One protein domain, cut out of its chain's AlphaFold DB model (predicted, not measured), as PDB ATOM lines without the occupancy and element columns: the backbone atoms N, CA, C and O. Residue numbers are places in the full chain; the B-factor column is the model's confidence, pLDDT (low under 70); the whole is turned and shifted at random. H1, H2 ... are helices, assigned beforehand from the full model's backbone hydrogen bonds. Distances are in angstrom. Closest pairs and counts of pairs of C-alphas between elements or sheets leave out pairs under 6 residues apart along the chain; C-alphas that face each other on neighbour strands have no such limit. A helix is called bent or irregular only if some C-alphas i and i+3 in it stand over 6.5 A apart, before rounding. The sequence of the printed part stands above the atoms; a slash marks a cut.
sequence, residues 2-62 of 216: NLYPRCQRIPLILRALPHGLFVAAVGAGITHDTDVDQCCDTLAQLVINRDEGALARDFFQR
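What this domain is: This is residues 2 to 62 of the 216 residues of the protein "RNA directed DNA polymerase" of Echinococcus multilocularis (UniProt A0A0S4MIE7). One long helix, H3, has two short helices, H1 and H2, packed on its first part, while residues 51 to 62, of which 51 to 60 belong to H3, stick out. The 61 printed residues hold H1, H2, H3 in that order and no named strand: all helix. The whole is a loose rod, radius of gyration of the C-alphas 14.3 A, spanning 55 by 19 by 16 A.

How they stand to each other: Start at H1, residues 6 to 15; it only just touches H2, residues 19 to 27, with 3 pairs of C-alphas within 8 A, the closest Leu 14 and Phe 22, 6.0 A. They form a helical hairpin, at a steep tilt of 44 degrees, opposite ways. Next, H3, residues 36 to 60, only just touches H1, with 3 such pairs and residues 36 to 39 alone; the closest C-alphas, Ile 10 and Val 36, are 6.7 A apart. With residues 42 to 47 alone H3 touches H2, the closest C-alphas, Ala 25 and Leu 43, 6.5 A apart, at a steep tilt of 63 degrees. Every O i to N i+4 pair is within hydrogen-bond range in H2 and H3, 3 of 6 in H1.

Where its parts are: Find C-alpha 6 at (-18.447, -54.785, 59.449), where H1 begins its 15.8 A; it is only just irregular, C-alphas 7 and 10 being 6.8 A apart. H2 measures 12.3 A. H3 runs 36.0 A to C-alpha 60 at (-3.195, -25.532, 30.963).

The domain as a whole: The C-alphas farthest apart, of Asn 2 and Arg 62, are 55.1 A apart. The printed part has no cut and no long link. Look for pLDDT under 70 at residues 2 to 8.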
ATOM      1  N   ASN A   2     -21.525 -65.936  61.741       44.59
ATOM      2  CA  ASN A   2     -20.293 -65.233  62.101       44.59
ATOM      3  C   ASN A   2     -20.387 -63.777  61.611       44.59
ATOM      4  O   ASN A   2     -19.993 -63.463  60.489       44.59
ATOM      5  N   LEU A   3     -20.994 -62.905  62.421       48.88
ATOM      6  CA  LEU A   3     -20.995 -61.457  62.197       48.88
ATOM      7  C   LEU A   3     -19.619 -60.915  62.594       48.88
ATOM      8  O   LEU A   3     -19.428 -60.384  63.684       48.88
ATOM      9  N   TYR A   4     -18.641 -61.076  61.707       48.91
ATOM     10  CA  TYR A   4     -17.425 -60.268  61.761       48.91
ATOM     11  C   TYR A   4     -17.861 -58.791  61.759       48.91
ATOM     12  O   TYR A   4     -18.696 -58.437  60.918       48.91
ATOM     13  N   PRO A   5     -17.387 -57.923  62.674       55.75
ATOM     14  CA  PRO A   5     -17.961 -56.594  62.814       55.75
ATOM     15  C   PRO A   5     -17.603 -55.768  61.576       55.75
ATOM     16  O   PRO A   5     -16.488 -55.259  61.444       55.75
ATOM     17  N   ARG A   6     -18.559 -55.636  60.646       55.59
ATOM     18  CA  ARG A   6     -18.447 -54.785  59.449       55.59
ATOM     19  C   ARG A   6     -18.016 -53.355  59.811       55.59
ATOM     20  O   ARG A   6     -17.247 -52.759  59.066       55.59
ATOM     21  N   CYS A   7     -18.377 -52.884  61.005       55.47
ATOM     22  CA  CYS A   7     -18.032 -51.568  61.553       55.47
ATOM     23  C   CYS A   7     -16.525 -51.323  61.795       55.47
ATOM     24  O   CYS A   7     -16.134 -50.192  62.062       55.47
ATOM     25  N   GLN A   8     -15.650 -52.341  61.731       64.94
ATOM     26  CA  GLN A   8     -14.202 -52.154  61.951       64.94
ATOM     27  C   GLN A   8     -13.374 -52.048  60.664       64.94
ATOM     28  O   GLN A   8     -12.212 -51.648  60.724       64.94
ATOM     29  N   ARG A   9     -13.935 -52.376  59.492       71.75
ATOM     30  CA  ARG A   9     -13.162 -52.387  58.236       71.75
ATOM     31  C   ARG A   9     -12.881 -50.988  57.694       71.75
ATOM     32  O   ARG A   9     -11.744 -50.723  57.313       71.75
ATOM     33  N   ILE A  10     -13.860 -50.084  57.711       81.06
ATOM     34  CA  ILE A  10     -13.680 -48.720  57.187       81.06
ATOM     35  C   ILE A  10     -12.633 -47.925  57.974       81.06
ATOM     36  O   ILE A  10     -11.728 -47.376  57.343       81.06
ATOM     37  N   PRO A  11     -12.648 -47.911  59.324       80.06
ATOM     38  CA  PRO A  11     -11.613 -47.214  60.082       80.06
ATOM     39  C   PRO A  11     -10.193 -47.724  59.791       80.06
ATOM     40  O   PRO A  11      -9.246 -46.940  59.824       80.06
ATOM     41  N   LEU A  12     -10.028 -49.019  59.491       81.81
ATOM     42  CA  LEU A  12      -8.732 -49.597  59.117       81.81
ATOM     43  C   LEU A  12      -8.293 -49.174  57.712       81.81
ATOM     44  O   LEU A  12      -7.129 -48.823  57.531       81.81
ATOM     45  N   ILE A  13      -9.214 -49.159  56.745       82.00
ATOM     46  CA  ILE A  13      -8.941 -48.701  55.374       82.00
ATOM     47  C   ILE A  13      -8.531 -47.227  55.389       82.00
ATOM     48  O   ILE A  13      -7.484 -46.884  54.849       82.00
ATOM     49  N   LEU A  14      -9.293 -46.371  56.077       82.69
ATOM     50  CA  LEU A  14      -9.012 -44.937  56.164       82.69
ATOM     51  C   LEU A  14      -7.640 -44.642  56.793       82.69
ATOM     52  O   LEU A  14      -6.933 -43.756  56.322       82.69
ATOM     53  N   ARG A  15      -7.226 -45.405  57.815       83.75
ATOM     54  CA  ARG A  15      -5.899 -45.264  58.448       83.75
ATOM     55  C   ARG A  15      -4.731 -45.618  57.529       83.75
ATOM     56  O   ARG A  15      -3.623 -45.154  57.778       83.75
ATOM     57  N   ALA A  16      -4.956 -46.443  56.509       86.62
ATOM     58  CA  ALA A  16      -3.929 -46.820  55.544       86.62
ATOM     59  C   ALA A  16      -3.788 -45.807  54.392       86.62
ATOM     60  O   ALA A  16      -2.863 -45.923  53.588       86.62
ATOM     61  N   LEU A  17      -4.690 -44.822  54.287       86.19
ATOM     62  CA  LEU A  17      -4.670 -43.853  53.199       86.19
ATOM     63  C   LEU A  17      -3.596 -42.776  53.413       86.19
ATOM     64  O   LEU A  17      -3.385 -42.314  54.538       86.19
ATOM     65  N   PRO A  18      -2.968 -42.281  52.331       86.69
ATOM     66  CA  PRO A  18      -2.176 -41.061  52.389       86.69
ATOM     67  C   PRO A  18      -3.011 -39.889  52.917       86.69
ATOM     68  O   PRO A  18      -4.194 -39.770  52.595       86.69
ATOM     69  N   HIS A  19      -2.377 -38.978  53.661       86.94
ATOM     70  CA  HIS A  19      -3.064 -37.896  54.378       86.94
ATOM     71  C   HIS A  19      -4.049 -37.093  53.508       86.94
ATOM     72  O   HIS A  19      -5.186 -36.869  53.912       86.94
ATOM     73  N   GLY A  20      -3.657 -36.722  52.284       85.06
ATOM     74  CA  GLY A  20      -4.536 -35.973  51.378       85.06
ATOM     75  C   GLY A  20      -5.787 -36.746  50.944       85.06
ATOM     76  O   GLY A  20      -6.861 -36.162  50.841       85.06
ATOM     77  N   LEU A  21      -5.672 -38.063  50.742       86.06
ATOM     78  CA  LEU A  21      -6.816 -38.907  50.388       86.06
ATOM     79  C   LEU A  21      -7.714 -39.158  51.606       86.06
ATOM     80  O   LEU A  21      -8.930 -39.172  51.470       86.06
ATOM     81  N   PHE A  22      -7.127 -39.289  52.799       87.38
ATOM     82  CA  PHE A  22      -7.872 -39.397  54.053       87.38
ATOM     83  C   PHE A  22      -8.740 -38.156  54.314       87.38
ATOM     84  O   PHE A  22      -9.932 -38.285  54.582       87.38
ATOM     85  N   VAL A  23      -8.168 -36.953  54.192       88.88
ATOM     86  CA  VAL A  23      -8.915 -35.697  54.376       88.88
ATOM     87  C   VAL A  23     -10.048 -35.582  53.352       88.88
ATOM     88  O   VAL A  23     -11.171 -35.240  53.719       88.88
ATOM     89  N   ALA A  24      -9.781 -35.925  52.089       88.50
ATOM     90  CA  ALA A  24     -10.796 -35.920  51.039       88.50
ATOM     91  C   ALA A  24     -11.910 -36.952  51.289       88.50
ATOM     92  O   ALA A  24     -13.079 -36.640  51.093       88.50
ATOM     93  N   ALA A  25     -11.564 -38.147  51.774       88.44
ATOM     94  CA  ALA A  25     -12.511 -39.204  52.123       88.44
ATOM     95  C   ALA A  25     -13.472 -38.772  53.240       88.44
ATOM     96  O   ALA A  25     -14.683 -38.945  53.117       88.44
ATOM     97  N   VAL A  26     -12.943 -38.153  54.300       88.94
ATOM     98  CA  VAL A  26     -13.760 -37.599  55.392       88.94
ATOM     99  C   VAL A  26     -14.628 -36.442  54.889       88.94
ATOM    100  O   VAL A  26     -15.812 -36.382  55.213       88.94
ATOM    101  N   GLY A  27     -14.078 -35.554  54.053       88.06
ATOM    102  CA  GLY A  27     -14.828 -34.458  53.430       88.06
ATOM    103  C   GLY A  27     -15.938 -34.925  52.480       88.06
ATOM    104  O   GLY A  27     -16.977 -34.279  52.393       88.06
ATOM    105  N   ALA A  28     -15.754 -36.073  51.825       88.56
ATOM    106  CA  ALA A  28     -16.765 -36.734  51.001       88.56
ATOM    107  C   ALA A  28     -17.828 -37.487  51.827       88.56
ATOM    108  O   ALA A  28     -18.718 -38.112  51.258       88.56
ATOM    109  N   GLY A  29     -17.749 -37.431  53.162       89.19
ATOM    110  CA  GLY A  29     -18.734 -38.027  54.056       89.19
ATOM    111  C   GLY A  29     -18.536 -39.518  54.318       89.19
ATOM    112  O   GLY A  29     -19.469 -40.155  54.802       89.19
ATOM    113  N   ILE A  30     -17.351 -40.090  54.044       88.38
ATOM    114  CA  ILE A  30     -17.053 -41.463  54.474       88.38
ATOM    115  C   ILE A  30     -17.002 -41.490  56.005       88.38
ATOM    116  O   ILE A  30     -16.137 -40.881  56.640       88.38
ATOM    117  N   THR A  31     -17.926 -42.237  56.598       85.00
ATOM    118  CA  THR A  31     -18.020 -42.489  58.038       85.00
ATOM    119  C   THR A  31     -17.677 -43.943  58.362       85.00
ATOM    120  O   THR A  31     -17.538 -44.789  57.480       85.00
ATOM    121  N   HIS A  32     -17.553 -44.268  59.651       80.12
ATOM    122  CA  HIS A  32     -17.282 -45.637  60.107       80.12
ATOM    123  C   HIS A  32     -18.404 -46.639  59.777       80.12
ATOM    124  O   HIS A  32     -18.133 -47.837  59.715       80.12
ATOM    125  N   ASP A  33     -19.620 -46.143  59.532       82.25
ATOM    126  CA  ASP A  33     -20.800 -46.937  59.171       82.25
ATOM    127  C   ASP A  33     -21.009 -47.057  57.656       82.25
ATOM    128  O   ASP A  33     -21.918 -47.757  57.213       82.25
ATOM    129  N   THR A  34     -20.189 -46.371  56.852       84.88
ATOM    130  CA  THR A  34     -20.283 -46.442  55.390       84.88
ATOM    131  C   THR A  34     -20.020 -47.872  54.929       84.88
ATOM    132  O   THR A  34     -19.117 -48.546  55.428       84.88
ATOM    133  N   ASP A  35     -20.814 -48.359  53.982       87.25
ATOM    134  CA  ASP A  35     -20.586 -49.681  53.415       87.25
ATOM    135  C   ASP A  35     -19.222 -49.750  52.695       87.25
ATOM    136  O   ASP A  35     -18.705 -48.748  52.198       87.25
ATOM    137  N   VAL A  36     -18.610 -50.937  52.667       83.88
ATOM    138  CA  VAL A  36     -17.276 -51.122  52.075       83.88
ATOM    139  C   VAL A  36     -17.283 -50.826  50.580       83.88
ATOM    140  O   VAL A  36     -16.345 -50.184  50.114       83.88
ATOM    141  N   ASP A  37     -18.322 -51.224  49.852       86.25
ATOM    142  CA  ASP A  37     -18.399 -50.999  48.410       86.25
ATOM    143  C   ASP A  37     -18.593 -49.505  48.129       86.25
ATOM    144  O   ASP A  37     -17.847 -48.918  47.348       86.25
ATOM    145  N   GLN A  38     -19.474 -48.842  48.886       87.75
ATOM    146  CA  GLN A  38     -19.652 -47.388  48.809       87.75
ATOM    147  C   GLN A  38     -18.362 -46.615  49.146       87.75
ATOM    148  O   GLN A  38     -18.044 -45.610  48.505       87.75
ATOM    149  N   CYS A  39     -17.609 -47.068  50.153       87.94
ATOM    150  CA  CYS A  39     -16.313 -46.495  50.510       87.94
ATOM    151  C   CYS A  39     -15.305 -46.666  49.368       87.94
ATOM    152  O   CYS A  39     -14.665 -45.693  48.973       87.94
ATOM    153  N   CYS A  40     -15.201 -47.868  48.798       85.75
ATOM    154  CA  CYS A  40     -14.341 -48.150  47.651       85.75
ATOM    155  C   CYS A  40     -14.701 -47.286  46.435       85.75
ATOM    156  O   CYS A  40     -13.802 -46.688  45.848       85.75
ATOM    157  N   ASP A  41     -15.985 -47.155  46.100       87.06
ATOM    158  CA  ASP A  41     -16.455 -46.329  44.985       87.06
ATOM    159  C   ASP A  41     -16.124 -44.850  45.202       87.06
ATOM    160  O   ASP A  41     -15.609 -44.176  44.308       87.06
ATOM    161  N   THR A  42     -16.357 -44.348  46.415       88.75
ATOM    162  CA  THR A  42     -16.056 -42.957  46.772       88.75
ATOM    163  C   THR A  42     -14.550 -42.694  46.724       88.75
ATOM    164  O   THR A  42     -14.111 -41.691  46.165       88.75
ATOM    165  N   LEU A  43     -13.729 -43.604  47.256       88.56
ATOM    166  CA  LEU A  43     -12.271 -43.498  47.187       88.56
ATOM    167  C   LEU A  43     -11.763 -43.561  45.745       88.56
ATOM    168  O   LEU A  43     -10.898 -42.765  45.380       88.56
ATOM    169  N   ALA A  44     -12.314 -44.453  44.919       86.50
ATOM    170  CA  ALA A  44     -11.981 -44.535  43.502       86.50
ATOM    171  C   ALA A  44     -12.302 -43.215  42.788       86.50
ATOM    172  O   ALA A  44     -11.441 -42.676  42.094       86.50
ATOM    173  N   GLN A  45     -13.482 -42.635  43.027       87.50
ATOM    174  CA  GLN A  45     -13.848 -41.325  42.483       87.50
ATOM    175  C   GLN A  45     -12.918 -40.210  42.967       87.50
ATOM    176  O   GLN A  45     -12.522 -39.362  42.175       87.50
ATOM    177  N   LEU A  46     -12.522 -40.204  44.242       86.69
ATOM    178  CA  LEU A  46     -11.593 -39.203  44.774       86.69
ATOM    179  C   LEU A  46     -10.203 -39.296  44.134       86.69
ATOM    180  O   LEU A  46      -9.601 -38.260  43.851       86.69
ATOM    181  N   VAL A  47      -9.697 -40.509  43.891       84.12
ATOM    182  CA  VAL A  47      -8.434 -40.720  43.165       84.12
ATOM    183  C   VAL A  47      -8.567 -40.243  41.720       84.12
ATOM    184  O   VAL A  47      -7.745 -39.444  41.280       84.12
ATOM    185  N   ILE A  48      -9.636 -40.639  41.022       82.31
ATOM    186  CA  ILE A  48      -9.902 -40.216  39.639       82.31
ATOM    187  C   ILE A  48      -9.986 -38.688  39.550       82.31
ATOM    188  O   ILE A  48      -9.264 -38.090  38.765       82.31
ATOM    189  N   ASN A  49     -10.771 -38.037  40.410       83.56
ATOM    190  CA  ASN A  49     -10.921 -36.579  40.421       83.56
ATOM    191  C   ASN A  49      -9.597 -35.858  40.710       83.56
ATOM    192  O   ASN A  49      -9.319 -34.792  40.155       83.56
ATOM    193  N   ARG A  50      -8.764 -36.420  41.593       83.94
ATOM    194  CA  ARG A  50      -7.440 -35.868  41.894       83.94
ATOM    195  C   ARG A  50      -6.508 -35.967  40.688       83.94
ATOM    196  O   ARG A  50      -5.799 -34.997  40.410       83.94
ATOM    197  N   ASP A  51      -6.512 -37.107  40.007       86.00
ATOM    198  CA  ASP A  51      -5.676 -37.366  38.837       86.00
ATOM    199  C   ASP A  51      -6.142 -36.533  37.637       86.00
ATOM    200  O   ASP A  51      -5.332 -35.836  37.030       86.00
ATOM    201  N   GLU A  52      -7.448 -36.489  37.360       87.38
ATOM    202  CA  GLU A  52      -8.048 -35.602  36.354       87.38
ATOM    203  C   GLU A  52      -7.710 -34.132  36.639       87.38
ATOM    204  O   GLU A  52      -7.293 -33.400  35.742       87.38
ATOM    205  N   GLY A  53      -7.784 -33.704  37.904       86.38
ATOM    206  CA  GLY A  53      -7.386 -32.359  38.315       86.38
ATOM    207  C   GLY A  53      -5.891 -32.071  38.127       86.38
ATOM    208  O   GLY A  53      -5.516 -30.944  37.795       86.38
ATOM    209  N   ALA A  54      -5.017 -33.063  38.318       89.56
ATOM    210  CA  ALA A  54      -3.590 -32.928  38.022       89.56
ATOM    211  C   ALA A  54      -3.341 -32.807  36.515       89.56
ATOM    212  O   ALA A  54      -2.644 -31.891  36.088       89.56
ATOM    213  N   LEU A  55      -3.993 -33.647  35.716       91.50
ATOM    214  CA  LEU A  55      -3.905 -33.608  34.260       91.50
ATOM    215  C   LEU A  55      -4.467 -32.306  33.681       91.50
ATOM    216  O   LEU A  55      -3.903 -31.765  32.733       91.50
ATOM    217  N   ALA A  56      -5.533 -31.755  34.267       90.38
ATOM    218  CA  ALA A  56      -6.071 -30.457  33.876       90.38
ATOM    219  C   ALA A  56      -5.051 -29.334  34.126       90.38
ATOM    220  O   ALA A  56      -4.860 -28.471  33.269       90.38
ATOM    221  N   ARG A  57      -4.349 -29.356  35.271       90.94
ATOM    222  CA  ARG A  57      -3.250 -28.411  35.536       90.94
ATOM    223  C   ARG A  57      -2.135 -28.560  34.507       90.94
ATOM    224  O   ARG A  57      -1.706 -27.551  33.946       90.94
ATOM    225  N   ASP A  58      -1.726 -29.793  34.228       93.12
ATOM    226  CA  ASP A  58      -0.688 -30.081  33.240       93.12
ATOM    227  C   ASP A  58      -1.095 -29.586  31.851       93.12
ATOM    228  O   ASP A  58      -0.289 -28.952  31.179       93.12
ATOM    229  N   PHE A  59      -2.354 -29.786  31.450       94.62
ATOM    230  CA  PHE A  59      -2.914 -29.301  30.189       94.62
ATOM    231  C   PHE A  59      -2.789 -27.777  30.045       94.62
ATOM    232  O   PHE A  59      -2.232 -27.299  29.057       94.62
ATOM    233  N   PHE A  60      -3.246 -27.001  31.035       89.88
ATOM    234  CA  PHE A  60      -3.195 -25.532  30.963       89.88
ATOM    235  C   PHE A  60      -1.769 -24.978  31.041       89.88
ATOM    236  O   PHE A  60      -1.473 -23.928  30.469       89.88
ATOM    237  N   GLN A  61      -0.863 -25.686  31.713       92.31
ATOM    238  CA  GLN A  61       0.550 -25.317  31.798       92.31
ATOM    239  C   GLN A  61       1.379 -25.850  30.620       92.31
ATOM    240  O   GLN A  61       2.586 -25.598  30.542       92.31
ATOM    241  N   ARG A  62       0.763 -26.583  29.683       94.38
ATOM    242  CA  ARG A  62       1.489 -27.268  28.619       94.38
ATOM    243  C   ARG A  62       1.926 -26.306  27.519       94.38
ATOM    244  O   ARG A  62       1.141 -25.946  26.644       94.38
TER     245      ARG A  62